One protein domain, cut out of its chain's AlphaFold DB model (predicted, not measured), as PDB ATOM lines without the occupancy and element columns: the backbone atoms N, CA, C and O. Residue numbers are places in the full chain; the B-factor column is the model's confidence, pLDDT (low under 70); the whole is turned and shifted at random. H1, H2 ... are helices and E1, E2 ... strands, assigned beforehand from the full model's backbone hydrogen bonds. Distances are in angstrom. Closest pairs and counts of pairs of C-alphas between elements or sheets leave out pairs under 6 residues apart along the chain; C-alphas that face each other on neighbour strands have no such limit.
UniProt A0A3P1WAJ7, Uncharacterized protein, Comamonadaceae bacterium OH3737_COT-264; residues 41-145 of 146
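Overview. This is residues 41 to 145 of the 146 residues of an uncharacterized protein of Comamonadaceae bacterium OH3737_COT-264 (UniProt A0A3P1WAJ7). The strongly twisted three-stranded sheet E4 E1 E7 covers one side of H2, the helix in the middle of a small body, and H2 lies between the hairpin E2 E3 and H3. H1 sits by the first end of H2, and from the other end of H2 the hairpin E5 E6 runs away from the body as a long arm that makes much of the length. The printed part has 105 residues, with three named helices and seven named strands in the order H1 E1 E2 E3 E4 H2 E5 E6 E7 H3, and its class is mixed, helices and strands. The three sheets, E4 - E1 - E7, E2 - E3 and E5 - E6, are antiparallel. The whole is loose, with a radius of gyration of the C-alphas of 17.6 A, and spans 57 by 30 by 26 A.

Along the chain. The largest sheet holds E1, residues 48 to 53, 15.3 A; E4, residues 81 to 85; and E7, residues 125 to 129. C-alpha 48 is at (128.675, 92.520, 0.885). H2 is residues 86 to 94, 12.4 A. E2, residues 64 to 69, is 16.4 A, and E3, residues 72 to 77, is 16.6 A. H1 is residues 41 to 46. E5, residues 96 to 103, is 22.1 A and ends at C-alpha 103 (119.133, 120.892, -30.560); E6, residues 114 to 121, is 22.5 A. H3, residues 135 to 144, is 14.2 A and ends at C-alpha 144 (120.293, 97.790, -18.841).

Arrangement. In the sheet E4 E1 E7, E1 is the inner strand; N 49 and O 84 are 2.8 A apart, and N 52 and O 126 are 2.9 A apart, both within hydrogen-bond range. H2 is on this sheet at a height over the sheet of 9.3 A; it lies over E1 and runs along it, at 18 degrees on the local plane. H2 and E2 come closest at the C-alphas of Val 67 and Phe 88, 6.4 A. In the hairpin E2 and E3, N 67 and O 74 are 2.8 A apart. H2 and H3 touch, closest at the C-alphas of Ala 93 and Leu 143, 5.8 A, at a shallow tilt of 24 degrees, the same way. H1 touches H2 at the C-alphas of Met 45 and Arg 86, 4.9 A, about perpendicular at 81 degrees. In the hairpin E5 and E6, N 99 and O 118 are 2.9 A apart; E5 and H3 are apart. In H1, H2 and H3 every O i to N i+4 pair is within hydrogen-bond range.

Size, cuts and confidence. The C-alphas farthest apart, of Ala 43 and Arg 107, are 58.4 A apart. Residues 106 to 111 stand free. The printed part has no cut, and no link is long. Mean pLDDT of the printed part is 88.4; residue 59 and residues 106 to 113 are under 70.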
ATOM      1  N   ARG A  41     116.989  84.960  -3.328       91.00
ATOM      2  CA  ARG A  41     117.181  86.319  -3.840       91.00
ATOM      3  C   ARG A  41     117.492  87.302  -2.714       91.00
ATOM      4  O   ARG A  41     118.385  88.130  -2.877       91.00
ATOM      5  N   GLU A  42     116.805  87.211  -1.578       91.31
ATOM      6  CA  GLU A  42     117.105  88.067  -0.426       91.31
ATOM      7  C   GLU A  42     118.503  87.774   0.138       91.31
ATOM      8  O   GLU A  42     119.257  88.707   0.415       91.31
ATOM      9  N   ALA A  43     118.902  86.500   0.227       94.06
ATOM     10  CA  ALA A  43     120.253  86.122   0.638       94.06
ATOM     11  C   ALA A  43     121.316  86.739  -0.288       94.06
ATOM     12  O   ALA A  43     122.258  87.374   0.193       94.06
ATOM     13  N   PHE A  44     121.112  86.657  -1.607       95.25
ATOM     14  CA  PHE A  44     121.986  87.281  -2.605       95.25
ATOM     15  C   PHE A  44     122.071  88.812  -2.454       95.25
ATOM     16  O   PHE A  44     123.145  89.402  -2.583       95.25
ATOM     17  N   MET A  45     120.956  89.473  -2.135       95.06
ATOM     18  CA  MET A  45     120.898  90.927  -1.937       95.06
ATOM     19  C   MET A  45     121.553  91.409  -0.633       95.06
ATOM     20  O   MET A  45     121.909  92.588  -0.510       95.06
ATOM     21  N   GLN A  46     121.720  90.521   0.346       95.38
ATOM     22  CA  GLN A  46     122.347  90.824   1.634       95.38
ATOM     23  C   GLN A  46     123.877  90.671   1.609       95.38
ATOM     24  O   GLN A  46     124.539  91.148   2.534       95.38
ATOM     25  N   GLU A  47     124.444  90.076   0.556       95.88
ATOM     26  CA  GLU A  47     125.891  89.940   0.368       95.88
ATOM     27  C   GLU A  47     126.609  91.295   0.336       95.88
ATOM     28  O   GLU A  47     126.083  92.295  -0.162       95.88
ATOM     29  N   LEU A  48     127.837  91.323   0.860       95.56
ATOM     30  CA  LEU A  48     128.675  92.520   0.885       95.56
ATOM     31  C   LEU A  48     129.454  92.677  -0.423       95.56
ATOM     32  O   LEU A  48     130.145  91.757  -0.856       95.56
ATOM     33  N   VAL A  49     129.404  93.883  -0.977       96.00
ATOM     34  CA  VAL A  49     130.093  94.317  -2.193       96.00
ATOM     35  C   VAL A  49     130.888  95.581  -1.866       96.00
ATOM     36  O   VAL A  49     130.392  96.472  -1.168       96.00
ATOM     37  N   THR A  50     132.128  95.667  -2.343       96.25
ATOM     38  CA  THR A  50     132.962  96.865  -2.176       96.25
ATOM     39  C   THR A  50     132.710  97.814  -3.340       96.25
ATOM     40  O   THR A  50     132.962  97.462  -4.493       96.25
ATOM     41  N   VAL A  51     132.221  99.018  -3.045       95.62
ATOM     42  CA  VAL A  51     131.851 100.024  -4.049       95.62
ATOM     43  C   VAL A  51     132.504 101.363  -3.725       95.62
ATOM     44  O   VAL A  51     132.646 101.726  -2.558       95.62
ATOM     45  N   VAL A  52     132.882 102.096  -4.769       95.69
ATOM     46  CA  VAL A  52     133.300 103.501  -4.706       95.69
ATOM     47  C   VAL A  52     132.265 104.326  -5.457       95.69
ATOM     48  O   VAL A  52     132.027 104.084  -6.641       95.69
ATOM     49  N   VAL A  53     131.634 105.282  -4.780       94.06
ATOM     50  CA  VAL A  53     130.738 106.255  -5.421       94.06
ATOM     51  C   VAL A  53     131.580 107.447  -5.853       94.06
ATOM     52  O   VAL A  53     132.208 108.071  -5.007       94.06
ATOM     53  N   GLN A  54     131.601 107.752  -7.144       92.25
ATOM     54  CA  GLN A  54     132.413 108.832  -7.700       92.25
ATOM     55  C   GLN A  54     131.727 110.186  -7.488       92.25
ATOM     56  O   GLN A  54     130.494 110.274  -7.428       92.25
ATOM     57  N   SER A  55     132.510 111.256  -7.408       87.19
ATOM     58  CA  SER A  55     131.989 112.613  -7.599       87.19
ATOM     59  C   SER A  55     131.647 112.872  -9.077       87.19
ATOM     60  O   SER A  55     132.342 112.435  -9.990       87.19
ATOM     61  N   SER A  56     130.529 113.555  -9.332       75.50
ATOM     62  CA  SER A  56     130.067 113.923 -10.680       75.50
ATOM     63  C   SER A  56     130.650 115.252 -11.177       75.50
ATOM     64  O   SER A  56     130.282 115.720 -12.253       75.50
ATOM     65  N   GLY A  57     131.555 115.867 -10.404       75.38
ATOM     66  CA  GLY A  57     132.219 117.129 -10.749       75.38
ATOM     67  C   GLY A  57     131.311 118.362 -10.689       75.38
ATOM     68  O   GLY A  57     131.711 119.432 -11.138       75.38
ATOM     69  N   GLN A  58     130.090 118.233 -10.158       77.44
ATOM     70  CA  GLN A  58     129.167 119.354  -9.981       77.44
ATOM     71  C   GLN A  58     129.490 120.109  -8.687       77.44
ATOM     72  O   GLN A  58     129.631 119.503  -7.628       77.44
ATOM     73  N   GLU A  59     129.551 121.439  -8.764       69.62
ATOM     74  CA  GLU A  59     129.942 122.321  -7.649       69.62
ATOM     75  C   GLU A  59     129.035 122.190  -6.408       69.62
ATOM     76  O   GLU A  59     129.492 122.344  -5.282       69.62
ATOM     77  N   ASN A  60     127.765 121.812  -6.600       76.88
ATOM     78  CA  ASN A  60     126.765 121.666  -5.533       76.88
ATOM     79  C   ASN A  60     126.485 120.205  -5.143       76.88
ATOM     80  O   ASN A  60     125.365 119.846  -4.766       76.88
ATOM     81  N   GLU A  61     127.473 119.322  -5.274       80.62
ATOM     82  CA  GLU A  61     127.279 117.913  -4.961       80.62
ATOM     83  C   GLU A  61     127.395 117.627  -3.456       80.62
ATOM     84  O   GLU A  61     128.370 117.978  -2.795       80.62
ATOM     85  N   ALA A  62     126.392 116.939  -2.898       84.94
ATOM     86  CA  ALA A  62     126.432 116.537  -1.498       84.94
ATOM     87  C   ALA A  62     127.605 115.562  -1.246       84.94
ATOM     88  O   ALA A  62     127.744 114.575  -1.983       84.94
ATOM     89  N   PRO A  63     128.395 115.769  -0.172       85.75
ATOM     90  CA  PRO A  63     129.559 114.932   0.137       85.75
ATOM     91  C   PRO A  63     129.173 113.494   0.506       85.75
ATOM     92  O   PRO A  63     129.992 112.577   0.423       85.75
ATOM     93  N   MET A  64     127.919 113.290   0.917       90.19
ATOM     94  CA  MET A  64     127.384 112.000   1.318       90.19
ATOM     95  C   MET A  64     126.111 111.681   0.533       90.19
ATOM     96  O   MET A  64     125.215 112.515   0.415       90.19
ATOM     97  N   VAL A  65     126.022 110.459   0.015       91.69
ATOM     98  CA  VAL A  65     124.863 109.942  -0.716       91.69
ATOM     99  C   VAL A  65     124.024 109.095   0.230       91.69
ATOM    100  O   VAL A  65     124.518 108.129   0.809       91.69
ATOM    101  N   ALA A  66     122.755 109.455   0.398       93.31
ATOM    102  CA  ALA A  66     121.805 108.696   1.201       93.31
ATOM    103  C   ALA A  66     121.054 107.689   0.318       93.31
ATOM    104  O   ALA A  66     120.399 108.081  -0.647       93.31
ATOM    105  N   VAL A  67     121.126 106.403   0.661       94.50
ATOM    106  CA  VAL A  67     120.456 105.311  -0.056       94.50
ATOM    107  C   VAL A  67     119.556 104.551   0.911       94.50
ATOM    108  O   VAL A  67     120.031 104.026   1.916       94.50
ATOM    109  N   GLY A  68     118.261 104.479   0.608       94.44
ATOM    110  CA  GLY A  68     117.264 103.799   1.434       94.44
ATOM    111  C   GLY A  68     116.733 102.531   0.782       94.44
ATOM    112  O   GLY A  68     116.310 102.570  -0.370       94.44
ATOM    113  N   VAL A  69     116.717 101.419   1.523       94.75
ATOM    114  CA  VAL A  69     116.059 100.171   1.102       94.75
ATOM    115  C   VAL A  69     115.318  99.567   2.291       94.75
ATOM    116  O   VAL A  69     115.932  99.275   3.318       94.75
ATOM    117  N   ASN A  70     114.006  99.357   2.149       91.94
ATOM    118  CA  ASN A  70     113.136  98.738   3.161       91.94
ATOM    119  C   ASN A  70     113.262  99.386   4.556       91.94
ATOM    120  O   ASN A  70     113.405  98.693   5.560       91.94
ATOM    121  N   GLY A  71     113.284 100.721   4.616       92.00
ATOM    122  CA  GLY A  71     113.390 101.478   5.872       92.00
ATOM    123  C   GLY A  71     114.803 101.585   6.459       92.00
ATOM    124  O   GLY A  71     114.999 102.311   7.429       92.00
ATOM    125  N   VAL A  72     115.805 100.924   5.870       93.31
ATOM    126  CA  VAL A  72     117.208 101.063   6.278       93.31
ATOM    127  C   VAL A  72     117.901 102.079   5.383       93.31
ATOM    128  O   VAL A  72     117.980 101.888   4.169       93.31
ATOM    129  N   MET A  73     118.432 103.137   5.995       94.50
ATOM    130  CA  MET A  73     119.228 104.158   5.319       94.50
ATOM    131  C   MET A  73     120.715 103.849   5.461       94.50
ATOM    132  O   MET A  73     121.217 103.671   6.569       94.50
ATOM    133  N   GLN A  74     121.424 103.819   4.340       93.00
ATOM    134  CA  GLN A  74     122.875 103.772   4.293       93.00
ATOM    135  C   GLN A  74     123.391 105.077   3.709       93.00
ATOM    136  O   GLN A  74     122.967 105.514   2.640       93.00
ATOM    137  N   TYR A  75     124.349 105.671   4.403       94.44
ATOM    138  CA  TYR A  75     125.034 106.851   3.924       94.44
ATOM    139  C   TYR A  75     126.414 106.485   3.382       94.44
ATOM    140  O   TYR A  75     127.191 105.796   4.053       94.44
ATOM    141  N   LEU A  76     126.691 106.922   2.158       93.38
ATOM    142  CA  LEU A  76     127.903 106.611   1.413       93.38
ATOM    143  C   LEU A  76     128.729 107.874   1.218       93.38
ATOM    144  O   LEU A  76     128.201 108.893   0.780       93.38
ATOM    145  N   ARG A  77     130.017 107.809   1.532       93.00
ATOM    146  CA  ARG A  77     130.971 108.879   1.246       93.00
ATOM    147  C   ARG A  77     131.475 108.714  -0.179       93.00
ATOM    148  O   ARG A  77     131.746 107.595  -0.612       93.00
ATOM    149  N   ARG A  78     131.597 109.826  -0.896       92.38
ATOM    150  CA  ARG A  78     132.166 109.819  -2.245       92.38
ATOM    151  C   ARG A  78     133.665 109.572  -2.201       92.38
ATOM    152  O   ARG A  78     134.312 109.877  -1.202       92.38
ATOM    153  N   ASP A  79     134.174 108.974  -3.270       93.00
ATOM    154  CA  ASP A  79     135.589 108.708  -3.534       93.00
ATOM    155  C   ASP A  79     136.283 107.827  -2.471       93.00
ATOM    156  O   ASP A  79     137.504 107.694  -2.445       93.00
ATOM    157  N   VAL A  80     135.500 107.165  -1.609       94.06
ATOM    158  CA  VAL A  80     135.979 106.246  -0.571       94.06
ATOM    159  C   VAL A  80     135.425 104.844  -0.838       94.06
ATOM    160  O   VAL A  80     134.211 104.690  -0.990       94.06
ATOM    161  N   PRO A  81     136.268 103.794  -0.859       95.50
ATOM    162  CA  PRO A  81     135.790 102.424  -0.974       95.50
ATOM    163  C   PRO A  81     135.046 102.012   0.295       95.50
ATOM    164  O   PRO A  81     135.590 102.042   1.400       95.50
ATOM    165  N   GLN A  82     133.791 101.598   0.137       95.38
ATOM    166  CA  GLN A  82     132.948 101.147   1.239       95.38
ATOM    167  C   GLN A  82     132.364  99.770   0.946       95.38
ATOM    168  O   GLN A  82     131.911  99.478  -0.160       95.38
ATOM    169  N   ARG A  83     132.356  98.917   1.972       96.31
ATOM    170  CA  ARG A  83     131.736  97.591   1.923       96.31
ATOM    171  C   ARG A  83     130.271  97.720   2.306       96.31
ATOM    172  O   ARG A  83     129.964  98.004   3.463       96.31
ATOM    173  N   ILE A  84     129.379  97.513   1.345       95.50
ATOM    174  CA  ILE A  84     127.934  97.685   1.519       95.50
ATOM    175  C   ILE A  84     127.161  96.483   1.006       95.50
ATOM    176  O   ILE A  84     127.660  95.700   0.208       95.50
ATOM    177  N   LYS A  85     125.921  96.327   1.469       96.31
ATOM    178  CA  LYS A  85     125.048  95.249   0.997       96.31
ATOM    179  C   LYS A  85     124.609  95.495  -0.445       96.31
ATOM    180  O   LYS A  85     124.275  96.629  -0.799       96.31
ATOM    181  N   ARG A  86     124.530  94.431  -1.246       95.94
ATOM    182  CA  ARG A  86     124.156  94.467  -2.670       95.94
ATOM    183  C   ARG A  86     122.826  95.183  -2.933       95.94
ATOM    184  O   ARG A  86     122.727  95.916  -3.909       95.94
ATOM    185  N   LYS A  87     121.847  95.085  -2.029       95.62
ATOM    186  CA  LYS A  87     120.577  95.832  -2.126       95.62
ATOM    187  C   LYS A  87     120.747  97.350  -2.276       95.62
ATOM    188  O   LYS A  87     119.989  97.990  -2.997       95.62
ATOM    189  N   PHE A  88     121.759  97.938  -1.632       96.38
ATOM    190  CA  PHE A  88     122.050  99.368  -1.775       96.38
ATOM    191  C   PHE A  88     122.716  99.670  -3.121       96.38
ATOM    192  O   PHE A  88     122.467 100.721  -3.705       96.38
ATOM    193  N   VAL A  89     123.508  98.730  -3.644       95.38
ATOM    194  CA  VAL A  89     124.090  98.818  -4.992       95.38
ATOM    195  C   VAL A  89     122.994  98.773  -6.055       95.38
ATOM    196  O   VAL A  89     123.048  99.543  -7.007       95.38
ATOM    197  N   GLU A  90     121.964  97.942  -5.874       95.31
ATOM    198  CA  GLU A  90     120.804  97.927  -6.775       95.31
ATOM    199  C   GLU A  90     120.101  99.289  -6.802       95.31
ATOM    200  O   GLU A  90     119.820  99.819  -7.876       95.31
ATOM    201  N   ALA A  91     119.853  99.879  -5.630       94.81
ATOM    202  CA  ALA A  91     119.229 101.194  -5.535       94.81
ATOM    203  C   ALA A  91     120.059 102.280  -6.247       94.81
ATOM    204  O   ALA A  91     119.491 103.122  -6.938       94.81
ATOM    205  N   LEU A  92     121.393 102.228  -6.149       93.38
ATOM    206  CA  LEU A  92     122.286 103.112  -6.908       93.38
ATOM    207  C   LEU A  92     122.228 102.849  -8.419       93.38
ATOM    208  O   LEU A  92     122.150 103.794  -9.198       93.38
ATOM    209  N   ALA A  93     122.224 101.583  -8.842       94.25
ATOM    210  CA  ALA A  93     122.162 101.194 -10.252       94.25
ATOM    211  C   ALA A  93     120.847 101.619 -10.928       94.25
ATOM    212  O   ALA A  93     120.836 101.987 -12.104       94.25
ATOM    213  N   ARG A  94     119.743 101.598 -10.174       92.94
ATOM    214  CA  ARG A  94     118.422 102.062 -10.623       92.94
ATOM    215  C   ARG A  94     118.259 103.579 -10.549       92.94
ATOM    216  O   ARG A  94     117.362 104.119 -11.190       92.94
ATOM    217  N   ALA A  95     119.102 104.282  -9.794       91.44
ATOM    218  CA  ALA A  95     119.049 105.733  -9.674       91.44
ATOM    219  C   ALA A  95     119.592 106.408 -10.945       91.44
ATOM    220  O   ALA A  95     120.737 106.862 -11.003       91.44
ATOM    221  N   LYS A  96     118.746 106.488 -11.972       90.25
ATOM    222  CA  LYS A  96     119.048 107.144 -13.246       90.25
ATOM    223  C   LYS A  96     118.402 108.516 -13.324       90.25
ATOM    224  O   LYS A  96     117.298 108.736 -12.830       90.25
ATOM    225  N   ARG A  97     119.112 109.440 -13.954       87.75
ATOM    226  CA  ARG A  97     118.626 110.760 -14.325       87.75
ATOM    227  C   ARG A  97     118.397 110.768 -15.831       87.75
ATOM    228  O   ARG A  97     119.274 110.369 -16.593       87.75
ATOM    229  N   ALA A  98     117.206 111.194 -16.236       87.06
ATOM    230  CA  ALA A  98     116.880 111.457 -17.627       87.06
ATOM    231  C   ALA A  98     116.967 112.963 -17.857       87.06
ATOM    232  O   ALA A  98     116.160 113.716 -17.312       87.06
ATOM    233  N   ASP A  99     117.951 113.381 -18.638       85.50
ATOM    234  CA  ASP A  99     118.081 114.752 -19.112       85.50
ATOM    235  C   ASP A  99     117.569 114.834 -20.552       85.50
ATOM    236  O   ASP A  99     117.700 113.887 -21.331       85.50
ATOM    237  N   TYR A 100     116.965 115.964 -20.902       84.69
ATOM    238  CA  TYR A 100     116.479 116.238 -22.249       84.69
ATOM    239  C   TYR A 100     117.265 117.410 -22.804       84.69
ATOM    240  O   TYR A 100     117.314 118.469 -22.182       84.69
ATOM    241  N   ASP A 101     117.880 117.200 -23.958       82.44
ATOM    242  CA  ASP A 101     118.556 118.248 -24.703       82.44
ATOM    243  C   ASP A 101     117.758 118.583 -25.958       82.44
ATOM    244  O   ASP A 101     117.197 117.690 -26.600       82.44
ATOM    245  N   GLN A 102     117.689 119.868 -26.285       81.62
ATOM    246  CA  GLN A 102     117.003 120.369 -27.467       81.62
ATOM    247  C   GLN A 102     118.051 120.975 -28.386       81.62
ATOM    248  O   GLN A 102     118.619 122.023 -28.087       81.62
ATOM    249  N   MET A 103     118.312 120.309 -29.508       75.81
ATOM    250  CA  MET A 103     119.133 120.892 -30.560       75.81
ATOM    251  C   MET A 103     118.235 121.742 -31.457       75.81
ATOM    252  O   MET A 103     117.375 121.205 -32.154       75.81
ATOM    253  N   LEU A 104     118.431 123.061 -31.396       72.25
ATOM    254  CA  LEU A 104     117.812 124.047 -32.279       72.25
ATOM    255  C   LEU A 104     118.736 124.266 -33.484       72.25
ATOM    256  O   LEU A 104     119.894 124.651 -33.313       72.25
ATOM    257  N   ASP A 105     118.240 124.002 -34.691       70.12
ATOM    258  CA  ASP A 105     118.906 124.419 -35.929       70.12
ATOM    259  C   ASP A 105     118.269 125.720 -36.428       70.12
ATOM    260  O   ASP A 105     117.234 125.716 -37.101       70.12
ATOM    261  N   ASP A 106     118.909 126.847 -36.109       68.75
ATOM    262  CA  ASP A 106     118.437 128.193 -36.461       68.75
ATOM    263  C   ASP A 106     118.244 128.403 -37.977       68.75
ATOM    264  O   ASP A 106     117.548 129.332 -38.392       68.75
ATOM    265  N   ARG A 107     118.838 127.560 -38.838       68.38
ATOM    266  CA  ARG A 107     118.725 127.685 -40.304       68.38
ATOM    267  C   ARG A 107     117.449 127.061 -40.866       68.38
ATOM    268  O   ARG A 107     117.050 127.431 -41.969       68.38
ATOM    269  N   LEU A 108     116.835 126.123 -40.145       65.19
ATOM    270  CA  LEU A 108     115.637 125.394 -40.581       65.19
ATOM    271  C   LEU A 108     114.342 125.893 -39.914       65.19
ATOM    272  O   LEU A 108     113.252 125.438 -40.264       65.19
ATOM    273  N   GLY A 109     114.451 126.846 -38.983       65.38
ATOM    274  CA  GLY A 109     113.323 127.392 -38.230       65.38
ATOM    275  C   GLY A 109     112.677 126.363 -37.290       65.38
ATOM    276  O   GLY A 109     113.310 125.406 -36.855       65.38
ATOM    277  N   ASP A 110     111.385 126.538 -37.001       61.44
ATOM    278  CA  ASP A 110     110.616 125.763 -36.003       61.44
ATOM    279  C   ASP A 110     110.364 124.279 -36.382       61.44
ATOM    280  O   ASP A 110     109.706 123.538 -35.652       61.44
ATOM    281  N   GLN A 111     110.845 123.821 -37.547       60.91
ATOM    282  CA  GLN A 111     110.496 122.514 -38.124       60.91
ATOM    283  C   GLN A 111     111.417 121.347 -37.719       60.91
ATOM    284  O   GLN A 111     111.076 120.202 -38.012       60.91
ATOM    285  N   MET A 112     112.541 121.574 -37.025       59.69
ATOM    286  CA  MET A 112     113.441 120.483 -36.598       59.69
ATOM    287  C   MET A 112     113.970 120.629 -35.163       59.69
ATOM    288  O   MET A 112     115.169 120.555 -34.915       59.69
ATOM    289  N   ASN A 113     113.067 120.739 -34.186       66.19
ATOM    290  CA  ASN A 113     113.431 120.535 -32.780       66.19
ATOM    291  C   ASN A 113     113.611 119.037 -32.496       66.19
ATOM    292  O   ASN A 113     112.646 118.306 -32.261       66.19
ATOM    293  N   LEU A 114     114.860 118.561 -32.520       75.19
ATOM    294  CA  LEU A 114     115.200 117.201 -32.106       75.19
ATOM    295  C   LEU A 114     115.438 117.181 -30.594       75.19
ATOM    296  O   LEU A 114     116.462 117.651 -30.100       75.19
ATOM    297  N   VAL A 115     114.482 116.612 -29.861       80.00
ATOM    298  CA  VAL A 115     114.623 116.362 -28.423       80.00
ATOM    299  C   VAL A 115     115.388 115.056 -28.227       80.00
ATOM    300  O   VAL A 115     114.872 113.972 -28.505       80.00
ATOM    301  N   GLN A 116     116.617 115.141 -27.723       82.75
ATOM    302  CA  GLN A 116     117.427 113.976 -27.383       82.75
ATOM    303  C   GLN A 116     117.348 113.693 -25.883       82.75
ATOM    304  O   GLN A 116     117.767 114.501 -25.055       82.75
ATOM    305  N   ARG A 117     116.836 112.511 -25.520       83.12
ATOM    306  CA  ARG A 117     116.869 112.020 -24.137       83.12
ATOM    307  C   ARG A 117     118.232 111.392 -23.853       83.12
ATOM    308  O   ARG A 117     118.615 110.426 -24.509       83.12
ATOM    309  N   ARG A 118     118.932 111.886 -22.834       83.38
ATOM    310  CA  ARG A 118     120.167 111.294 -22.313       83.38
ATOM    311  C   ARG A 118     119.892 110.699 -20.939       83.38
ATOM    312  O   ARG A 118     119.487 111.405 -20.021       83.38
ATOM    313  N   ASN A 119     120.129 109.399 -20.791       84.38
ATOM    314  CA  ASN A 119     120.048 108.734 -19.495       84.38
ATOM    315  C   ASN A 119     121.455 108.598 -18.917       84.38
ATOM    316  O   ASN A 119     122.321 107.975 -19.528       84.38
ATOM    317  N   SER A 120     121.671 109.161 -17.735       87.31
ATOM    318  CA  SER A 120     122.915 109.043 -16.981       87.31
ATOM    319  C   SER A 120     122.633 108.500 -15.580       87.31
ATOM    320  O   SER A 120     121.503 108.547 -15.090       87.31
ATOM    321  N   LEU A 121     123.644 107.935 -14.921       90.38
ATOM    322  CA  LEU A 121     123.513 107.572 -13.511       90.38
ATOM    323  C   LEU A 121     123.510 108.845 -12.667       90.38
ATOM    324  O   LEU A 121     124.397 109.684 -12.803       90.38
ATOM    325  N   ARG A 122     122.546 108.960 -11.749       89.69
ATOM    326  CA  ARG A 122     122.494 110.075 -10.793       89.69
ATOM    327  C   ARG A 122     123.692 110.051  -9.845       89.69
ATOM    328  O   ARG A 122     124.187 111.103  -9.455       89.69
ATOM    329  N   PHE A 123     124.129 108.852  -9.474       91.62
ATOM    330  CA  PHE A 123     125.283 108.616  -8.615       91.62
ATOM    331  C   PHE A 123     126.217 107.638  -9.328       91.62
ATOM    332  O   PHE A 123     126.017 106.428  -9.214       91.62
ATOM    333  N   PRO A 124     127.194 108.122 -10.112       92.50
ATOM    334  CA  PRO A 124     128.163 107.249 -10.760       92.50
ATOM    335  C   PRO A 124     128.936 106.443  -9.709       92.50
ATOM    336  O   PRO A 124     129.378 106.990  -8.700       92.50
ATOM    337  N   PHE A 125     129.090 105.139  -9.916       94.69
ATOM    338  CA  PHE A 125     129.805 104.270  -8.984       94.69
ATOM    339  C   PHE A 125     130.599 103.195  -9.720       94.69
ATOM    340  O   PHE A 125     130.316 102.855 -10.869       94.69
ATOM    341  N   THR A 126     131.582 102.635  -9.029       95.12
ATOM    342  CA  THR A 126     132.421 101.542  -9.511       95.12
ATOM    343  C   THR A 126     132.438 100.431  -8.474       95.12
ATOM    344  O   THR A 126     132.640 100.683  -7.286       95.12
ATOM    345  N   VAL A 127     132.229  99.192  -8.916       95.44
ATOM    346  CA  VAL A 127     132.380  98.010  -8.062       95.44
ATOM    347  C   VAL A 127     133.847  97.596  -8.068       95.44
ATOM    348  O   VAL A 127     134.397  97.307  -9.125       95.44
ATOM    349  N   VAL A 128     134.474  97.596  -6.893       94.88
ATOM    350  CA  VAL A 128     135.890  97.236  -6.713       94.88
ATOM    351  C   VAL A 128     136.043  95.733  -6.509       94.88
ATOM    352  O   VAL A 128     136.913  95.110  -7.107       94.88
ATOM    353  N   GLU A 129     135.193  95.146  -5.668       94.19
ATOM    354  CA  GLU A 129     135.235  93.722  -5.338       94.19
ATOM    355  C   GLU A 129     133.808  93.195  -5.180       94.19
ATOM    356  O   GLU A 129     133.028  93.710  -4.373       94.19
ATOM    357  N   ASP A 130     133.499  92.139  -5.927       94.06
ATOM    358  CA  ASP A 130     132.311  91.311  -5.753       94.06
ATOM    359  C   ASP A 130     132.746  89.845  -5.738       94.06
ATOM    360  O   ASP A 130     133.332  89.347  -6.698       94.06
ATOM    361  N   ARG A 131     132.500  89.162  -4.619       91.81
ATOM    362  CA  ARG A 131     132.915  87.765  -4.427       91.81
ATOM    363  C   ARG A 131     131.983  86.778  -5.118       91.81
ATOM    364  O   ARG A 131     132.353  85.619  -5.285       91.81
ATOM    365  N   ASN A 132     130.780  87.209  -5.492       92.50
ATOM    366  CA  ASN A 132     129.804  86.335  -6.113       92.50
ATOM    367  C   ASN A 132     129.956  86.365  -7.645       92.50
ATOM    368  O   ASN A 132     129.786  87.425  -8.252       92.50
ATOM    369  N   PRO A 133     130.189  85.216  -8.309       91.38
ATOM    370  CA  PRO A 133     130.358  85.166  -9.763       91.38
ATOM    371  C   PRO A 133     129.107  85.618 -10.536       91.38
ATOM    372  O   PRO A 133     129.211  86.082 -11.671       91.38
ATOM    373  N   ARG A 134     127.915  85.528  -9.930       92.38
ATOM    374  CA  ARG A 134     126.650  85.974 -10.537       92.38
ATOM    375  C   ARG A 134     126.479  87.493 -10.491       92.38
ATOM    376  O   ARG A 134     125.691  88.042 -11.260       92.38
ATOM    377  N   GLY A 135     127.219  88.178  -9.620       91.44
ATOM    378  CA  GLY A 135     127.048  89.601  -9.343       91.44
ATOM    379  C   GLY A 135     127.286  90.505 -10.551       91.44
ATOM    380  O   GLY A 135     126.485  91.398 -10.821       91.44
ATOM    381  N   GLY A 136     128.327  90.232 -11.341       93.12
ATOM    382  CA  GLY A 136     128.649  91.035 -12.525       93.12
ATOM    383  C   GLY A 136     127.632  90.905 -13.666       93.12
ATOM    384  O   GLY A 136     127.372  91.879 -14.371       93.12
ATOM    385  N   ALA A 137     127.045  89.719 -13.865       94.62
ATOM    386  CA  ALA A 137     125.972  89.524 -14.844       94.62
ATOM    387  C   ALA A 137     124.688  90.230 -14.398       94.62
ATOM    388  O   ALA A 137     124.138  91.035 -15.146       94.62
ATOM    389  N   TRP A 138     124.304  90.023 -13.138       95.25
ATOM    390  CA  TRP A 138     123.159  90.683 -12.520       95.25
ATOM    391  C   TRP A 138     123.252  92.215 -12.592       95.25
ATOM    392  O   TRP A 138     122.293  92.879 -12.975       95.25
ATOM    393  N   LEU A 139     124.413  92.799 -12.276       94.44
ATOM    394  CA  LEU A 139     124.574  94.253 -12.293       94.44
ATOM    395  C   LEU A 139     124.390  94.831 -13.702       94.44
ATOM    396  O   LEU A 139     123.767  95.879 -13.857       94.44
ATOM    397  N   ARG A 140     124.892  94.139 -14.732       94.12
ATOM    398  CA  ARG A 140     124.690  94.538 -16.132       94.12
ATOM    399  C   ARG A 140     123.215  94.507 -16.520       94.12
ATOM    400  O   ARG A 140     122.756  95.436 -17.174       94.12
ATOM    401  N   GLU A 141     122.475  93.490 -16.086       95.31
ATOM    402  CA  GLU A 141     121.030  93.408 -16.321       95.31
ATOM    403  C   GLU A 141     120.279  94.560 -15.649       95.31
ATOM    404  O   GLU A 141     119.435  95.194 -16.282       95.31
ATOM    405  N   VAL A 142     120.612  94.892 -14.397       93.88
ATOM    406  CA  VAL A 142     119.994  96.025 -13.689       93.88
ATOM    407  C   VAL A 142     120.334  97.352 -14.374       93.88
ATOM    408  O   VAL A 142     119.458  98.193 -14.560       93.88
ATOM    409  N   LEU A 143     121.585  97.542 -14.802       92.00
ATOM    410  CA  LEU A 143     122.005  98.747 -15.520       92.00
ATOM    411  C   LEU A 143     121.396  98.858 -16.923       92.00
ATOM    412  O   LEU A 143     121.280  99.974 -17.424       92.00
ATOM    413  N   ALA A 144     120.970  97.761 -17.546       91.69
ATOM    414  CA  ALA A 144     120.293  97.790 -18.841       91.69
ATOM    415  C   ALA A 144     118.814  98.218 -18.747       91.69
ATOM    416  O   ALA A 144     118.253  98.684 -19.736       91.69
ATOM    417  N   GLN A 145     118.180  98.090 -17.577       87.38
ATOM    418  CA  GLN A 145     116.774  98.472 -17.380       87.38
ATOM    419  C   GLN A 145     116.601  99.999 -17.449       87.38
ATOM    420  O   GLN A 145     117.460 100.701 -16.928       87.38
TER     421      GLN A 145